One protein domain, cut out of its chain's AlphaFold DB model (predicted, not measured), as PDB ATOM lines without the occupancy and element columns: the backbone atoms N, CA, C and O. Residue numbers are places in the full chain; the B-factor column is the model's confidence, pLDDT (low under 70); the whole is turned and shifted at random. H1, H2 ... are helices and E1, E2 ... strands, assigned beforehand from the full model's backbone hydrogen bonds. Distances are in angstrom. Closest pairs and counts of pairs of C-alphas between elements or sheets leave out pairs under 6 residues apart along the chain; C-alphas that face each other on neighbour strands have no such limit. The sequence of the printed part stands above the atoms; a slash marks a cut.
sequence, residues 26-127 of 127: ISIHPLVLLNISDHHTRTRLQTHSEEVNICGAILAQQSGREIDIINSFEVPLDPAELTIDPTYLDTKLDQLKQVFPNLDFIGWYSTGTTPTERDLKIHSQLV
ATOM      1  N   ILE A  26     -59.713 -37.334  43.083       94.38
ATOM      2  CA  ILE A  26     -58.645 -38.142  43.684       94.38
ATOM      3  C   ILE A  26     -58.450 -37.706  45.133       94.38
ATOM      4  O   ILE A  26     -58.126 -36.546  45.396       94.38
ATOM      5  N   SER A  27     -58.588 -38.652  46.054       95.81
ATOM      6  CA  SER A  27     -58.291 -38.473  47.474       95.81
ATOM      7  C   SER A  27     -57.060 -39.291  47.841       95.81
ATOM      8  O   SER A  27     -56.918 -40.434  47.412       95.81
ATOM      9  N   ILE A  28     -56.168 -38.734  48.660       96.56
ATOM     10  CA  ILE A  28     -54.960 -39.433  49.117       96.56
ATOM     11  C   ILE A  28     -55.020 -39.601  50.628       96.56
ATOM     12  O   ILE A  28     -55.085 -38.620  51.372       96.56
ATOM     13  N   HIS A  29     -54.963 -40.847  51.094       95.88
ATOM     14  CA  HIS A  29     -54.870 -41.146  52.515       95.88
ATOM     15  C   HIS A  29     -53.477 -40.778  53.053       95.88
ATOM     16  O   HIS A  29     -52.468 -41.127  52.432       95.88
ATOM     17  N   PRO A  30     -53.376 -40.167  54.251       97.00
ATOM     18  CA  PRO A  30     -52.088 -39.801  54.851       97.00
ATOM     19  C   PRO A  30     -51.106 -40.969  55.010       97.00
ATOM     20  O   PRO A  30     -49.895 -40.759  55.000       97.00
ATOM     21  N   LEU A  31     -51.621 -42.199  55.128       95.62
ATOM     22  CA  LEU A  31     -50.814 -43.415  55.203       95.62
ATOM     23  C   LEU A  31     -49.884 -43.570  53.993       95.62
ATOM     24  O   LEU A  31     -48.729 -43.941  54.163       95.62
ATOM     25  N   VAL A  32     -50.348 -43.234  52.788       96.19
ATOM     26  CA  VAL A  32     -49.543 -43.346  51.564       96.19
ATOM     27  C   VAL A  32     -48.341 -42.409  51.617       96.19
ATOM     28  O   VAL A  32     -47.210 -42.824  51.374       96.19
ATOM     29  N   LEU A  33     -48.560 -41.157  52.021       96.06
ATOM     30  CA  LEU A  33     -47.480 -40.180  52.171       96.06
ATOM     31  C   LEU A  33     -46.476 -40.606  53.246       96.06
ATOM     32  O   LEU A  33     -45.269 -40.427  53.067       96.06
ATOM     33  N   LEU A  34     -46.960 -41.199  54.342       96.69
ATOM     34  CA  LEU A  34     -46.111 -41.735  55.400       96.69
ATOM     35  C   LEU A  34     -45.257 -42.906  54.895       96.69
ATOM     36  O   LEU A  34     -44.050 -42.898  55.119       96.69
ATOM     37  N   ASN A  35     -45.852 -43.857  54.169       95.81
ATOM     38  CA  ASN A  35     -45.143 -45.003  53.597       95.81
ATOM     39  C   ASN A  35     -44.028 -44.557  52.640       95.81
ATOM     40  O   ASN A  35     -42.910 -45.059  52.723       95.81
ATOM     41  N   ILE A  36     -44.310 -43.586  51.762       95.75
ATOM     42  CA  ILE A  36     -43.319 -43.042  50.821       95.75
ATOM     43  C   ILE A  36     -42.191 -42.325  51.577       95.75
ATOM     44  O   ILE A  36     -41.014 -42.526  51.282       95.75
ATOM     45  N   SER A  37     -42.540 -41.512  52.578       95.44
ATOM     46  CA  SER A  37     -41.563 -40.754  53.372       95.44
ATOM     47  C   SER A  37     -40.644 -41.666  54.187       95.44
ATOM     48  O   SER A  37     -39.435 -41.420  54.276       95.44
ATOM     49  N   ASP A  38     -41.208 -42.724  54.772       95.44
ATOM     50  CA  ASP A  38     -40.459 -43.744  55.499       95.44
ATOM     51  C   ASP A  38     -39.543 -44.528  54.555       95.44
ATOM     52  O   ASP A  38     -38.347 -44.619  54.822       95.44
ATOM     53  N   HIS A  39     -40.055 -44.990  53.408       95.12
ATOM     54  CA  HIS A  39     -39.254 -45.676  52.392       95.12
ATOM     55  C   HIS A  39     -38.063 -44.811  51.946       95.12
ATOM     56  O   HIS A  39     -36.921 -45.267  51.979       95.12
ATOM     57  N   HIS A  40     -38.293 -43.533  51.637       93.38
ATOM     58  CA  HIS A  40     -37.226 -42.615  51.238       93.38
ATOM     59  C   HIS A  40     -36.169 -42.452  52.338       93.38
ATOM     60  O   HIS A  40     -34.965 -42.570  52.097       93.38
ATOM     61  N   THR A  41     -36.613 -42.197  53.571       93.94
ATOM     62  CA  THR A  41     -35.709 -41.967  54.705       93.94
ATOM     63  C   THR A  41     -34.906 -43.217  55.043       93.94
ATOM     64  O   THR A  41     -33.700 -43.125  55.269       93.94
ATOM     65  N   ARG A  42     -35.549 -44.388  55.041       94.50
ATOM     66  CA  ARG A  42     -34.913 -45.672  55.326       94.50
ATOM     67  C   ARG A  42     -33.843 -45.996  54.293       94.50
ATOM     68  O   ARG A  42     -32.715 -46.295  54.679       94.50
ATOM     69  N   THR A  43     -34.164 -45.873  53.007       92.19
ATOM     70  CA  THR A  43     -33.217 -46.183  51.934       92.19
ATOM     71  C   THR A  43     -32.027 -45.225  51.961       92.19
ATOM     72  O   THR A  43     -30.892 -45.687  51.898       92.19
ATOM     73  N   ARG A  44     -32.248 -43.922  52.191       92.25
ATOM     74  CA  ARG A  44     -31.169 -42.930  52.368       92.25
ATOM     75  C   ARG A  44     -30.195 -43.299  53.479       92.25
ATOM     76  O   ARG A  44     -28.983 -43.215  53.300       92.25
ATOM     77  N   LEU A  45     -30.720 -43.723  54.626       93.38
ATOM     78  CA  LEU A  45     -29.891 -44.120  55.764       93.38
ATOM     79  C   LEU A  45     -29.149 -45.440  55.514       93.38
ATOM     80  O   LEU A  45     -28.039 -45.614  56.007       93.38
ATOM     81  N   GLN A  46     -29.731 -46.364  54.749       90.81
ATOM     82  CA  GLN A  46     -29.096 -47.642  54.421       90.81
ATOM     83  C   GLN A  46     -27.966 -47.478  53.398       90.81
ATOM     84  O   GLN A  46     -26.875 -48.015  53.591       90.81
ATOM     85  N   THR A  47     -28.197 -46.712  52.330       87.94
ATOM     86  CA  THR A  47     -27.223 -46.514  51.245       87.94
ATOM     87  C   THR A  47     -26.190 -45.433  51.548       87.94
ATOM     88  O   THR A  47     -25.230 -45.295  50.792       87.94
ATOM     89  N   HIS A  48     -26.374 -44.660  52.628       86.88
ATOM     90  CA  HIS A  48     -25.542 -43.498  52.967       86.88
ATOM     91  C   HIS A  48     -25.399 -42.514  51.788       86.88
ATOM     92  O   HIS A  48     -24.358 -41.882  51.618       86.88
ATOM     93  N   SER A  49     -26.435 -42.420  50.949       83.44
ATOM     94  CA  SER A  49     -26.445 -41.617  49.723       83.44
ATOM     95  C   SER A  49     -27.514 -40.537  49.818       83.44
ATOM     96  O   SER A  49     -28.660 -40.842  50.129       83.44
ATOM     97  N   GLU A  50     -27.152 -39.285  49.536       76.69
ATOM     98  CA  GLU A  50     -28.095 -38.150  49.548       76.69
ATOM     99  C   GLU A  50     -29.115 -38.232  48.402       76.69
ATOM    100  O   GLU A  50     -30.273 -37.850  48.565       76.69
ATOM    101  N   GLU A  51     -28.700 -38.782  47.260       79.94
ATOM    102  CA  GLU A  51     -29.560 -39.014  46.102       79.94
ATOM    103  C   GLU A  51     -30.051 -40.459  46.108       79.94
ATOM    104  O   GLU A  51     -29.308 -41.395  45.802       79.94
ATOM    105  N   VAL A  52     -31.317 -40.639  46.477       83.50
ATOM    106  CA  VAL A  52     -31.956 -41.951  46.497       83.50
ATOM    107  C   VAL A  52     -33.093 -41.986  45.499       83.50
ATOM    108  O   VAL A  52     -34.066 -41.242  45.605       83.50
ATOM    109  N   ASN A  53     -32.980 -42.918  44.563       84.69
ATOM    110  CA  ASN A  53     -34.044 -43.226  43.629       84.69
ATOM    111  C   ASN A  53     -34.820 -44.410  44.195       84.69
ATOM    112  O   ASN A  53     -34.335 -45.541  44.166       84.69
ATOM    113  N   ILE A  54     -36.002 -44.140  44.738       90.94
ATOM    114  CA  ILE A  54     -36.943 -45.183  45.130       90.94
ATOM    115  C   ILE A  54     -38.167 -45.150  44.228       90.94
ATOM    116  O   ILE A  54     -38.573 -44.091  43.743       90.94
ATOM    117  N   CYS A  55     -38.779 -46.313  44.049       93.50
ATOM    118  CA  CYS A  55     -40.088 -46.433  43.438       93.50
ATOM    119  C   CYS A  55     -40.981 -47.373  44.248       93.50
ATOM    120  O   CYS A  55     -40.535 -48.147  45.101       93.50
ATOM    121  N   GLY A  56     -42.277 -47.282  44.000       94.19
ATOM    122  CA  GLY A  56     -43.221 -48.205  44.590       94.19
ATOM    123  C   GLY A  56     -44.585 -48.144  43.940       94.19
ATOM    124  O   GLY A  56     -44.887 -47.252  43.153       94.19
ATOM    125  N   ALA A  57     -45.408 -49.121  44.283       95.44
ATOM    126  CA  ALA A  57     -46.750 -49.283  43.763       95.44
ATOM    127  C   ALA A  57     -47.773 -48.574  44.656       95.44
ATOM    128  O   ALA A  57     -47.625 -48.517  45.883       95.44
ATOM    129  N   ILE A  58     -48.827 -48.058  44.032       96.19
ATOM    130  CA  ILE A  58     -49.956 -47.392  44.675       96.19
ATOM    131  C   ILE A  58     -51.204 -48.252  44.495       96.19
ATOM    132  O   ILE A  58     -51.548 -48.677  43.389       96.19
ATOM    133  N   LEU A  59     -51.890 -48.468  45.611       95.56
ATOM    134  CA  LEU A  59     -53.144 -49.189  45.694       95.56
ATOM    135  C   LEU A  59     -54.272 -48.227  46.046       95.56
ATOM    136  O   LEU A  59     -54.186 -47.452  47.007       95.56
ATOM    137  N   ALA A  60     -55.352 -48.315  45.285       96.31
ATOM    138  CA  ALA A  60     -56.513 -47.468  45.460       96.31
ATOM    139  C   ALA A  60     -57.804 -48.266  45.340       96.31
ATOM    140  O   ALA A  60     -57.840 -49.358  44.774       96.31
ATOM    141  N   GLN A  61     -58.871 -47.687  45.866       95.44
ATOM    142  CA  GLN A  61     -60.224 -48.130  45.598       95.44
ATOM    143  C   GLN A  61     -60.874 -47.136  44.639       95.44
ATOM    144  O   GLN A  61     -60.809 -45.926  44.855       95.44
ATOM    145  N   GLN A  62     -61.513 -47.642  43.586       93.69
ATOM    146  CA  GLN A  62     -62.245 -46.811  42.639       93.69
ATOM    147  C   GLN A  62     -63.755 -46.982  42.829       93.69
ATOM    148  O   GLN A  62     -64.299 -48.074  42.668       93.69
ATOM    149  N   SER A  63     -64.440 -45.875  43.106       92.62
ATOM    150  CA  SER A  63     -65.897 -45.792  43.209       92.62
ATOM    151  C   SER A  63     -66.425 -44.849  42.128       92.62
ATOM    152  O   SER A  63     -66.566 -43.641  42.310       92.62
ATOM    153  N   GLY A  64     -66.687 -45.395  40.938       91.38
ATOM    154  CA  GLY A  64     -67.103 -44.601  39.782       91.38
ATOM    155  C   GLY A  64     -65.986 -43.674  39.292       91.38
ATOM    156  O   GLY A  64     -65.049 -44.134  38.639       91.38
ATOM    157  N   ARG A  65     -66.111 -42.370  39.571       91.94
ATOM    158  CA  ARG A  65     -65.115 -41.332  39.221       91.94
ATOM    159  C   ARG A  65     -64.271 -40.872  40.409       91.94
ATOM    160  O   ARG A  65     -63.406 -40.019  40.232       91.94
ATOM    161  N   GLU A  66     -64.538 -41.409  41.591       93.81
ATOM    162  CA  GLU A  66     -63.761 -41.147  42.794       93.81
ATOM    163  C   GLU A  66     -62.702 -42.238  42.943       93.81
ATOM    164  O   GLU A  66     -63.005 -43.430  42.839       93.81
ATOM    165  N   ILE A  67     -61.454 -41.819  43.123       95.38
ATOM    166  CA  ILE A  67     -60.302 -42.686  43.346       95.38
ATOM    167  C   ILE A  67     -59.741 -42.348  44.721       95.38
ATOM    168  O   ILE A  67     -59.190 -41.267  44.928       95.38
ATOM    169  N   ASP A  68     -59.841 -43.302  45.638       96.31
ATOM    170  CA  ASP A  68     -59.289 -43.186  46.980       96.31
ATOM    171  C   ASP A  68     -57.975 -43.960  47.049       96.31
ATOM    172  O   ASP A  68     -57.945 -45.193  47.073       96.31
ATOM    173  N   ILE A  69     -56.864 -43.227  47.064       97.12
ATOM    174  CA  ILE A  69     -55.518 -43.774  47.206       97.12
ATOM    175  C   ILE A  69     -55.287 -44.102  48.681       97.12
ATOM    176  O   ILE A  69     -55.091 -43.208  49.505       97.12
ATOM    177  N   ILE A  70     -55.332 -45.391  49.014       95.88
ATOM    178  CA  ILE A  70     -55.420 -45.868  50.401       95.88
ATOM    179  C   ILE A  70     -54.083 -46.408  50.899       95.88
ATOM    180  O   ILE A  70     -53.731 -46.197  52.062       95.88
ATOM    181  N   ASN A  71     -53.340 -47.111  50.042       95.25
ATOM    182  CA  ASN A  71     -52.111 -47.783  50.444       95.25
ATOM    183  C   ASN A  71     -51.038 -47.706  49.353       95.25
ATOM    184  O   ASN A  71     -51.317 -47.450  48.184       95.25
ATOM    185  N   SER A  72     -49.794 -47.946  49.741       96.00
ATOM    186  CA  SER A  72     -48.654 -48.028  48.839       96.00
ATOM    187  C   SER A  72     -47.595 -48.950  49.421       96.00
ATOM    188  O   SER A  72     -47.457 -49.053  50.642       96.00
ATOM    189  N   PHE A  73     -46.823 -49.599  48.556       94.81
ATOM    190  CA  PHE A  73     -45.709 -50.449  48.968       94.81
ATOM    191  C   PHE A  73     -44.479 -50.201  48.099       94.81
ATOM    192  O   PHE A  73     -44.577 -49.708  46.978       94.81
ATOM    193  N   GLU A  74     -43.306 -50.485  48.653       94.19
ATOM    194  CA  GLU A  74     -42.026 -50.354  47.957       94.19
ATOM    195  C   GLU A  74     -41.833 -51.451  46.912       94.19
ATOM    196  O   GLU A  74     -42.179 -52.612  47.139       94.19
ATOM    197  N   VAL A  75     -41.267 -51.074  45.768       92.75
ATOM    198  CA  VAL A  75     -40.907 -52.003  44.701       92.75
ATOM    199  C   VAL A  75     -39.395 -51.900  44.498       92.75
ATOM    200  O   VAL A  75     -38.900 -50.808  44.221       92.75
ATOM    201  N   PRO A  76     -38.638 -52.998  44.666       88.88
ATOM    202  CA  PRO A  76     -37.209 -53.000  44.395       88.88
ATOM    203  C   PRO A  76     -36.942 -52.689  42.920       88.88
ATOM    204  O   PRO A  76     -37.522 -53.316  42.035       88.88
ATOM    205  N   LEU A  77     -36.042 -51.740  42.676       86.44
ATOM    206  CA  LEU A  77     -35.564 -51.389  41.345       86.44
ATOM    207  C   LEU A  77     -34.139 -51.909  41.175       86.44
ATOM    208  O   LEU A  77     -33.299 -51.684  42.049       86.44
ATOM    209  N   ASP A  78     -33.853 -52.561  40.049       84.00
ATOM    210  CA  ASP A  78     -32.469 -52.875  39.696       84.00
ATOM    211  C   ASP A  78     -31.729 -51.570  39.330       84.00
ATOM    212  O   ASP A  78     -32.123 -50.895  38.372       84.00
ATOM    213  N   PRO A  79     -30.671 -51.172  40.062       74.94
ATOM    214  CA  PRO A  79     -29.955 -49.930  39.786       74.94
ATOM    215  C   PRO A  79     -29.186 -49.944  38.455       74.94
ATOM    216  O   PRO A  79     -28.859 -48.869  37.953       74.94
ATOM    217  N   ALA A  80     -28.874 -51.118  37.894       77.31
ATOM    218  CA  ALA A  80     -28.133 -51.237  36.641       77.31
ATOM    219  C   ALA A  80     -29.053 -51.100  35.420       77.31
ATOM    220  O   ALA A  80     -28.772 -50.313  34.518       77.31
ATOM    221  N   GLU A  81     -30.172 -51.825  35.421       77.50
ATOM    222  CA  GLU A  81     -31.074 -51.916  34.265       77.50
ATOM    223  C   GLU A  81     -32.323 -51.025  34.394       77.50
ATOM    224  O   GLU A  81     -33.046 -50.825  33.419       77.50
ATOM    225  N   LEU A  82     -32.574 -50.439  35.575       82.31
ATOM    226  CA  LEU A  82     -33.802 -49.695  35.896       82.31
ATOM    227  C   LEU A  82     -35.068 -50.518  35.614       82.31
ATOM    228  O   LEU A  82     -36.097 -49.989  35.179       82.31
ATOM    229  N   THR A  83     -34.978 -51.824  35.853       86.06
ATOM    230  CA  THR A  83     -36.068 -52.773  35.641       86.06
ATOM    231  C   THR A  83     -36.742 -53.146  36.947       86.06
ATOM    232  O   THR A  83     -36.081 -53.319  37.976       86.06
ATOM    233  N   ILE A  84     -38.059 -53.301  36.886       88.31
ATOM    234  CA  ILE A  84     -38.868 -53.851  37.971       88.31
ATOM    235  C   ILE A  84     -38.973 -55.361  37.780       88.31
ATOM    236  O   ILE A  84     -39.179 -55.827  36.663       88.31
ATOM    237  N   ASP A  85     -38.855 -56.128  38.865       90.12
ATOM    238  CA  ASP A  85     -39.143 -57.563  38.836       90.12
ATOM    239  C   ASP A  85     -40.671 -57.786  38.794       90.12
ATOM    240  O   ASP A  85     -41.350 -57.564  39.807       90.12
ATOM    241  N   PRO A  86     -41.233 -58.242  37.656       89.00
ATOM    242  CA  PRO A  86     -42.671 -58.455  37.537       89.00
ATOM    243  C   PRO A  86     -43.156 -59.585  38.454       89.00
ATOM    244  O   PRO A  86     -44.258 -59.515  38.984       89.00
ATOM    245  N   THR A  87     -42.315 -60.590  38.725       91.44
ATOM    246  CA  THR A  87     -42.682 -61.718  39.595       91.44
ATOM    247  C   THR A  87     -42.822 -61.259  41.041       91.44
ATOM    248  O   THR A  87     -43.747 -61.675  41.745       91.44
ATOM    249  N   TYR A  88     -41.920 -60.380  41.491       92.31
ATOM    250  CA  TYR A  88     -42.029 -59.752  42.805       92.31
ATOM    251  C   TYR A  88     -43.310 -58.920  42.913       92.31
ATOM    252  O   TYR A  88     -44.040 -59.054  43.899       92.31
ATOM    253  N   LEU A  89     -43.581 -58.084  41.904       92.12
ATOM    254  CA  LEU A  89     -44.753 -57.215  41.880       92.12
ATOM    255  C   LEU A  89     -46.049 -58.031  41.950       92.12
ATOM    256  O   LEU A  89     -46.846 -57.804  42.860       92.12
ATOM    257  N   ASP A  90     -46.216 -59.021  41.073       93.00
ATOM    258  CA  ASP A  90     -47.407 -59.879  41.024       93.00
ATOM    259  C   ASP A  90     -47.615 -60.626  42.345       93.00
ATOM    260  O   ASP A  90     -48.694 -60.587  42.936       93.00
ATOM    261  N   THR A  91     -46.548 -61.222  42.887       94.81
ATOM    262  CA  THR A  91     -46.615 -61.939  44.170       94.81
ATOM    263  C   THR A  91     -47.054 -61.016  45.309       94.81
ATOM    264  O   THR A  91     -47.834 -61.412  46.179       94.81
ATOM    265  N   LYS A  92     -46.546 -59.778  45.341       93.69
ATOM    266  CA  LYS A  92     -46.921 -58.793  46.363       93.69
ATOM    267  C   LYS A  92     -48.350 -58.300  46.195       93.69
ATOM    268  O   LYS A  92     -49.049 -58.160  47.200       93.69
ATOM    269  N   LEU A  93     -48.789 -58.070  44.962       93.38
ATOM    270  CA  LEU A  93     -50.167 -57.697  44.662       93.38
ATOM    271  C   LEU A  93     -51.139 -58.796  45.096       93.38
ATOM    272  O   LEU A  93     -52.105 -58.490  45.793       93.38
ATOM    273  N   ASP A  94     -50.845 -60.062  44.803       94.25
ATOM    274  CA  ASP A  94     -51.671 -61.198  45.226       94.25
ATOM    275  C   ASP A  94     -51.783 -61.297  46.753       94.25
ATOM    276  O   ASP A  94     -52.877 -61.468  47.297       94.25
ATOM    277  N   GLN A  95     -50.668 -61.129  47.471       94.25
ATOM    278  CA  GLN A  95     -50.660 -61.101  48.939       94.25
ATOM    279  C   GLN A  95     -51.506 -59.951  49.494       94.25
ATOM    280  O   GLN A  95     -52.272 -60.139  50.440       94.25
ATOM    281  N   LEU A  96     -51.391 -58.758  48.907       92.12
ATOM    282  CA  LEU A  96     -52.167 -57.598  49.338       92.12
ATOM    283  C   LEU A  96     -53.647 -57.766  49.014       92.12
ATOM    284  O   LEU A  96     -54.475 -57.393  49.840       92.12
ATOM    285  N   LYS A  97     -53.991 -58.407  47.897       92.94
ATOM    286  CA  LYS A  97     -55.378 -58.686  47.512       92.94
ATOM    287  C   LYS A  97     -56.061 -59.691  48.442       92.94
ATOM    288  O   LYS A  97     -57.267 -59.604  48.648       92.94
ATOM    289  N   GLN A  98     -55.303 -60.592  49.076       94.69
ATOM    290  CA  GLN A  98     -55.837 -61.478  50.122       94.69
ATOM    291  C   GLN A  98     -56.272 -60.720  51.385       94.69
ATOM    292  O   GLN A  98     -57.219 -61.139  52.050       94.69
ATOM    293  N   VAL A  99     -55.600 -59.616  51.725       94.62
ATOM    294  CA  VAL A  99     -55.892 -58.813  52.929       94.62
ATOM    295  C   VAL A  99     -56.834 -57.644  52.614       94.62
ATOM    296  O   VAL A  99     -57.695 -57.297  53.421       94.62
ATOM    297  N   PHE A 100     -56.696 -57.061  51.427       92.75
ATOM    298  CA  PHE A 100     -57.418 -55.891  50.944       92.75
ATOM    299  C   PHE A 100     -58.043 -56.172  49.564       92.75
ATOM    300  O   PHE A 100     -57.579 -55.648  48.554       92.75
ATOM    301  N   PRO A 101     -59.118 -56.975  49.492       93.00
ATOM    302  CA  PRO A 101     -59.689 -57.432  48.219       93.00
ATOM    303  C   PRO A 101     -60.316 -56.321  47.366       93.00
ATOM    304  O   PRO A 101     -60.513 -56.516  46.170       93.00
ATOM    305  N   ASN A 102     -60.632 -55.174  47.974       92.81
ATOM    306  CA  ASN A 102     -61.234 -54.016  47.303       92.81
ATOM    307  C   ASN A 102     -60.195 -53.010  46.786       92.81
ATOM    308  O   ASN A 102     -60.581 -51.994  46.213       92.81
ATOM    309  N   LEU A 103     -58.906 -53.236  47.066       94.19
ATOM    310  CA  LEU A 103     -57.834 -52.387  46.571       94.19
ATOM    311  C   LEU A 103     -57.278 -52.971  45.281       94.19
ATOM    312  O   LEU A 103     -56.898 -54.141  45.231       94.19
ATOM    313  N   ASP A 104     -57.168 -52.119  44.276       93.50
ATOM    314  CA  ASP A 104     -56.547 -52.448  43.007       93.50
ATOM    315  C   ASP A 104     -55.295 -51.598  42.791       93.50
ATOM    316  O   ASP A 104     -55.145 -50.486  43.308       93.50
ATOM    317  N   PHE A 105     -54.364 -52.158  42.024       94.12
ATOM    318  CA  PHE A 105     -53.194 -51.438  41.549       94.12
ATOM    319  C   PHE A 105     -53.626 -50.378  40.539       94.12
ATOM    320  O   PHE A 105     -54.209 -50.710  39.510       94.12
ATOM    321  N   ILE A 106     -53.349 -49.108  40.847       92.69
ATOM    322  CA  ILE A 106     -53.776 -47.975  40.009       92.69
ATOM    323  C   ILE A 106     -52.614 -47.146  39.467       92.69
ATOM    324  O   ILE A 106     -52.805 -46.294  38.601       92.69
ATOM    325  N   GLY A 107     -51.410 -47.356  39.990       93.06
ATOM    326  CA  GLY A 107     -50.249 -46.588  39.581       93.06
ATOM    327  C   GLY A 107     -49.059 -46.791  40.496       93.06
ATOM    328  O   GLY A 107     -48.983 -47.746  41.266       93.06
ATOM    329  N   TRP A 108     -48.114 -45.867  40.406       94.44
ATOM    330  CA  TRP A 108     -46.819 -45.970  41.057       94.44
ATOM    331  C   TRP A 108     -46.319 -44.586  41.479       94.44
ATOM    332  O   TRP A 108     -46.814 -43.565  41.002       94.44
ATOM    333  N   TYR A 109     -45.357 -44.556  42.397       94.12
ATOM    334  CA  TYR A 109     -44.648 -43.348  42.806       94.12
ATOM    335  C   TYR A 109     -43.146 -43.508  42.565       94.12
ATOM    336  O   TYR A 109     -42.608 -44.612  42.675       94.12
ATOM    337  N   SER A 110     -42.470 -42.388  42.318       92.62
ATOM    338  CA  SER A 110     -41.020 -42.240  42.440       92.62
ATOM    339  C   SER A 110     -40.680 -41.026  43.294       92.62
ATOM    340  O   SER A 110     -41.523 -40.159  43.541       92.62
ATOM    341  N   THR A 111     -39.443 -40.970  43.780       90.12
ATOM    342  CA  THR A 111     -38.900 -39.783  44.449       90.12
ATOM    343  C   THR A 111     -37.867 -39.101  43.572       90.12
ATOM    344  O   THR A 111     -36.932 -39.736  43.094       90.12
ATOM    345  N   GLY A 112     -38.007 -37.789  43.418       86.12
ATOM    346  CA  GLY A 112     -37.089 -36.950  42.660       86.12
ATOM    347  C   GLY A 112     -37.572 -35.504  42.650       86.12
ATOM    348  O   GLY A 112     -38.707 -35.213  43.027       86.12
ATOM    349  N   THR A 113     -36.706 -34.583  42.238       82.81
ATOM    350  CA  THR A 113     -37.064 -33.163  42.095       82.81
ATOM    351  C   THR A 113     -37.896 -32.909  40.842       82.81
ATOM    352  O   THR A 113     -38.800 -32.078  40.860       82.81
ATOM    353  N   THR A 114     -37.591 -33.624  39.758       85.00
ATOM    354  CA  THR A 114     -38.257 -33.508  38.457       85.00
ATOM    355  C   THR A 114     -38.344 -34.882  37.787       85.00
ATOM    356  O   THR A 114     -37.415 -35.675  37.951       85.00
ATOM    357  N   PRO A 115     -39.431 -35.185  37.049       87.19
ATOM    358  CA  PRO A 115     -39.520 -36.414  36.267       87.19
ATOM    359  C   PRO A 115     -38.492 -36.437  35.136       87.19
ATOM    360  O   PRO A 115     -38.338 -35.466  34.400       87.19
ATOM    361  N   THR A 116     -37.816 -37.569  34.988       88.12
ATOM    362  CA  THR A 116     -36.722 -37.796  34.041       88.12
ATOM    363  C   THR A 116     -37.059 -38.915  33.053       88.12
ATOM    364  O   THR A 116     -38.050 -39.629  33.200       88.12
ATOM    365  N   GLU A 117     -36.202 -39.146  32.055       86.31
ATOM    366  CA  GLU A 117     -36.340 -40.295  31.142       86.31
ATOM    367  C   GLU A 117     -36.347 -41.651  31.866       86.31
ATOM    368  O   GLU A 117     -36.897 -42.629  31.359       86.31
ATOM    369  N   ARG A 118     -35.757 -41.728  33.067       85.44
ATOM    370  CA  ARG A 118     -35.819 -42.943  33.890       85.44
ATOM    371  C   ARG A 118     -37.249 -43.231  34.328       85.44
ATOM    372  O   ARG A 118     -37.678 -44.377  34.249       85.44
ATOM    373  N   ASP A 119     -37.990 -42.197  34.715       89.19
ATOM    374  CA  ASP A 119     -39.389 -42.330  35.113       89.19
ATOM    375  C   ASP A 119     -40.255 -42.797  33.938       89.19
ATOM    376  O   ASP A 119     -41.151 -43.612  34.130       89.19
ATOM    377  N   LEU A 120     -39.937 -42.383  32.702       89.44
ATOM    378  CA  LEU A 120     -40.593 -42.911  31.499       89.44
ATOM    379  C   LEU A 120     -40.322 -44.400  31.286       89.44
ATOM    380  O   LEU A 120     -41.245 -45.155  30.981       89.44
ATOM    381  N   LYS A 121     -39.066 -44.837  31.454       88.75
ATOM    382  CA  LYS A 121     -38.708 -46.259  31.336       88.75
ATOM    383  C   LYS A 121     -39.438 -47.101  32.373       88.75
ATOM    384  O   LYS A 121     -39.933 -48.173  32.035       88.75
ATOM    385  N   ILE A 122     -39.533 -46.616  33.609       89.69
ATOM    386  CA  ILE A 122     -40.279 -47.296  34.672       89.69
ATOM    387  C   ILE A 122     -41.775 -47.313  34.341       89.69
ATOM    388  O   ILE A 122     -42.408 -48.363  34.413       89.69
ATOM    389  N   HIS A 123     -42.331 -46.184  33.899       90.88
ATOM    390  CA  HIS A 123     -43.737 -46.085  33.519       90.88
ATOM    391  C   HIS A 123     -44.119 -47.090  32.424       90.88
ATOM    392  O   HIS A 123     -45.125 -47.774  32.572       90.88
ATOM    393  N   SER A 124     -43.288 -47.248  31.386       89.44
ATOM    394  CA  SER A 124     -43.529 -48.210  30.295       89.44
ATOM    395  C   SER A 124     -43.485 -49.686  30.707       89.44
ATOM    396  O   SER A 124     -43.899 -50.542  29.935       89.44
ATOM    397  N   GLN A 125     -42.950 -49.999  31.889       87.75
ATOM    398  CA  GLN A 125     -42.935 -51.363  32.426       87.75
ATOM    399  C   GLN A 125     -44.189 -51.680  33.249       87.75
ATOM    400  O   GLN A 125     -44.481 -52.849  33.481       87.75
ATOM    401  N   LEU A 126     -44.901 -50.652  33.720       83.75
ATOM    402  CA  LEU A 126     -46.038 -50.772  34.638       83.75
ATOM    403  C   LEU A 126     -47.392 -50.475  33.977       83.75
ATOM    404  O   LEU A 126     -48.425 -50.711  34.606       83.75
ATOM    405  N   VAL A 127     -47.385 -49.925  32.756       75.31
ATOM    406  CA  VAL A 127     -48.565 -49.501  31.982       75.31
ATOM    407  C   VAL A 127     -48.573 -50.144  30.606       75.31
ATOM    408  O   VAL A 127     -47.496 -50.186  29.975       75.31
TER     409      VAL A 127
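This is residues 26 to 127 of the 127 residues of the protein "MPN domain-containing protein" of Absidia glauca (UniProt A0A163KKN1). A strongly twisted, curled sheet of four strands makes the middle, with three separate helices round it: H1 along one face, H3 over E4 on the opposite face, and H2 slantwise on the sheet. The printed part has 102 residues, with three named helices and four named strands in the order E1 H1 E2 E3 H2 E4 H3; the mixed sheet runs E1 E3 E2 E4. The class is mixed, helices and strands; the whole is compact, with a radius of gyration of the C-alphas of 13.9 A and spans of 40 by 27 by 24 A.

Begin at the antiparallel hairpin of E2, residues 55 to 63, and E3, residues 66 to 75, where N 59 and O 71 are 2.8 A apart. E3 bends by 56 degrees at residue 71. Edge strand E1, residues 26 to 28, is parallel to E3, with N 27 and O 67 2.9 A apart. Edge strand E4, residues 104 to 110, is antiparallel to E2, with N 58 and O 107 2.8 A apart. H1, residues 30 to 47, is over E3 and E2, along the strands; its closest C-alpha pair with E3 is Val 32 and Asn 71, 5.2 A. H3, residues 117 to 126, is over E4 on the opposite face; the closest C-alphas are Ser 110 and Asp 119, 7.5 A. H2, residues 86 to 99, is slantwise to E2 at 39 degrees on the local plane; its closest C-alphas with E4 are Leu 93 and Phe 105, 7.6 A. E3, H2 and E4 form a split strand-helix-strand unit, two strands running the same way with E2 between them, its crossover right-handed. O i to N i+4 pairs are within hydrogen-bond range throughout H1, 9 of 10 in H2 and 5 of 6 in H3.

Find C-alpha 26 at (-58.645, -38.142, 43.684), where E1 begins. H1 runs 26.0 A, E2 25.8 A, E3 25.4 A, H2 20.3 A and E4 18.6 A; H3 ends at C-alpha 126, (-46.038, -50.772, 34.638).

The farthest C-alphas, His 48 and Gly 64, are 43.6 A apart. The printed part has no cut and no long link; its mean pLDDT is 91.1, and no printed residue is under 70.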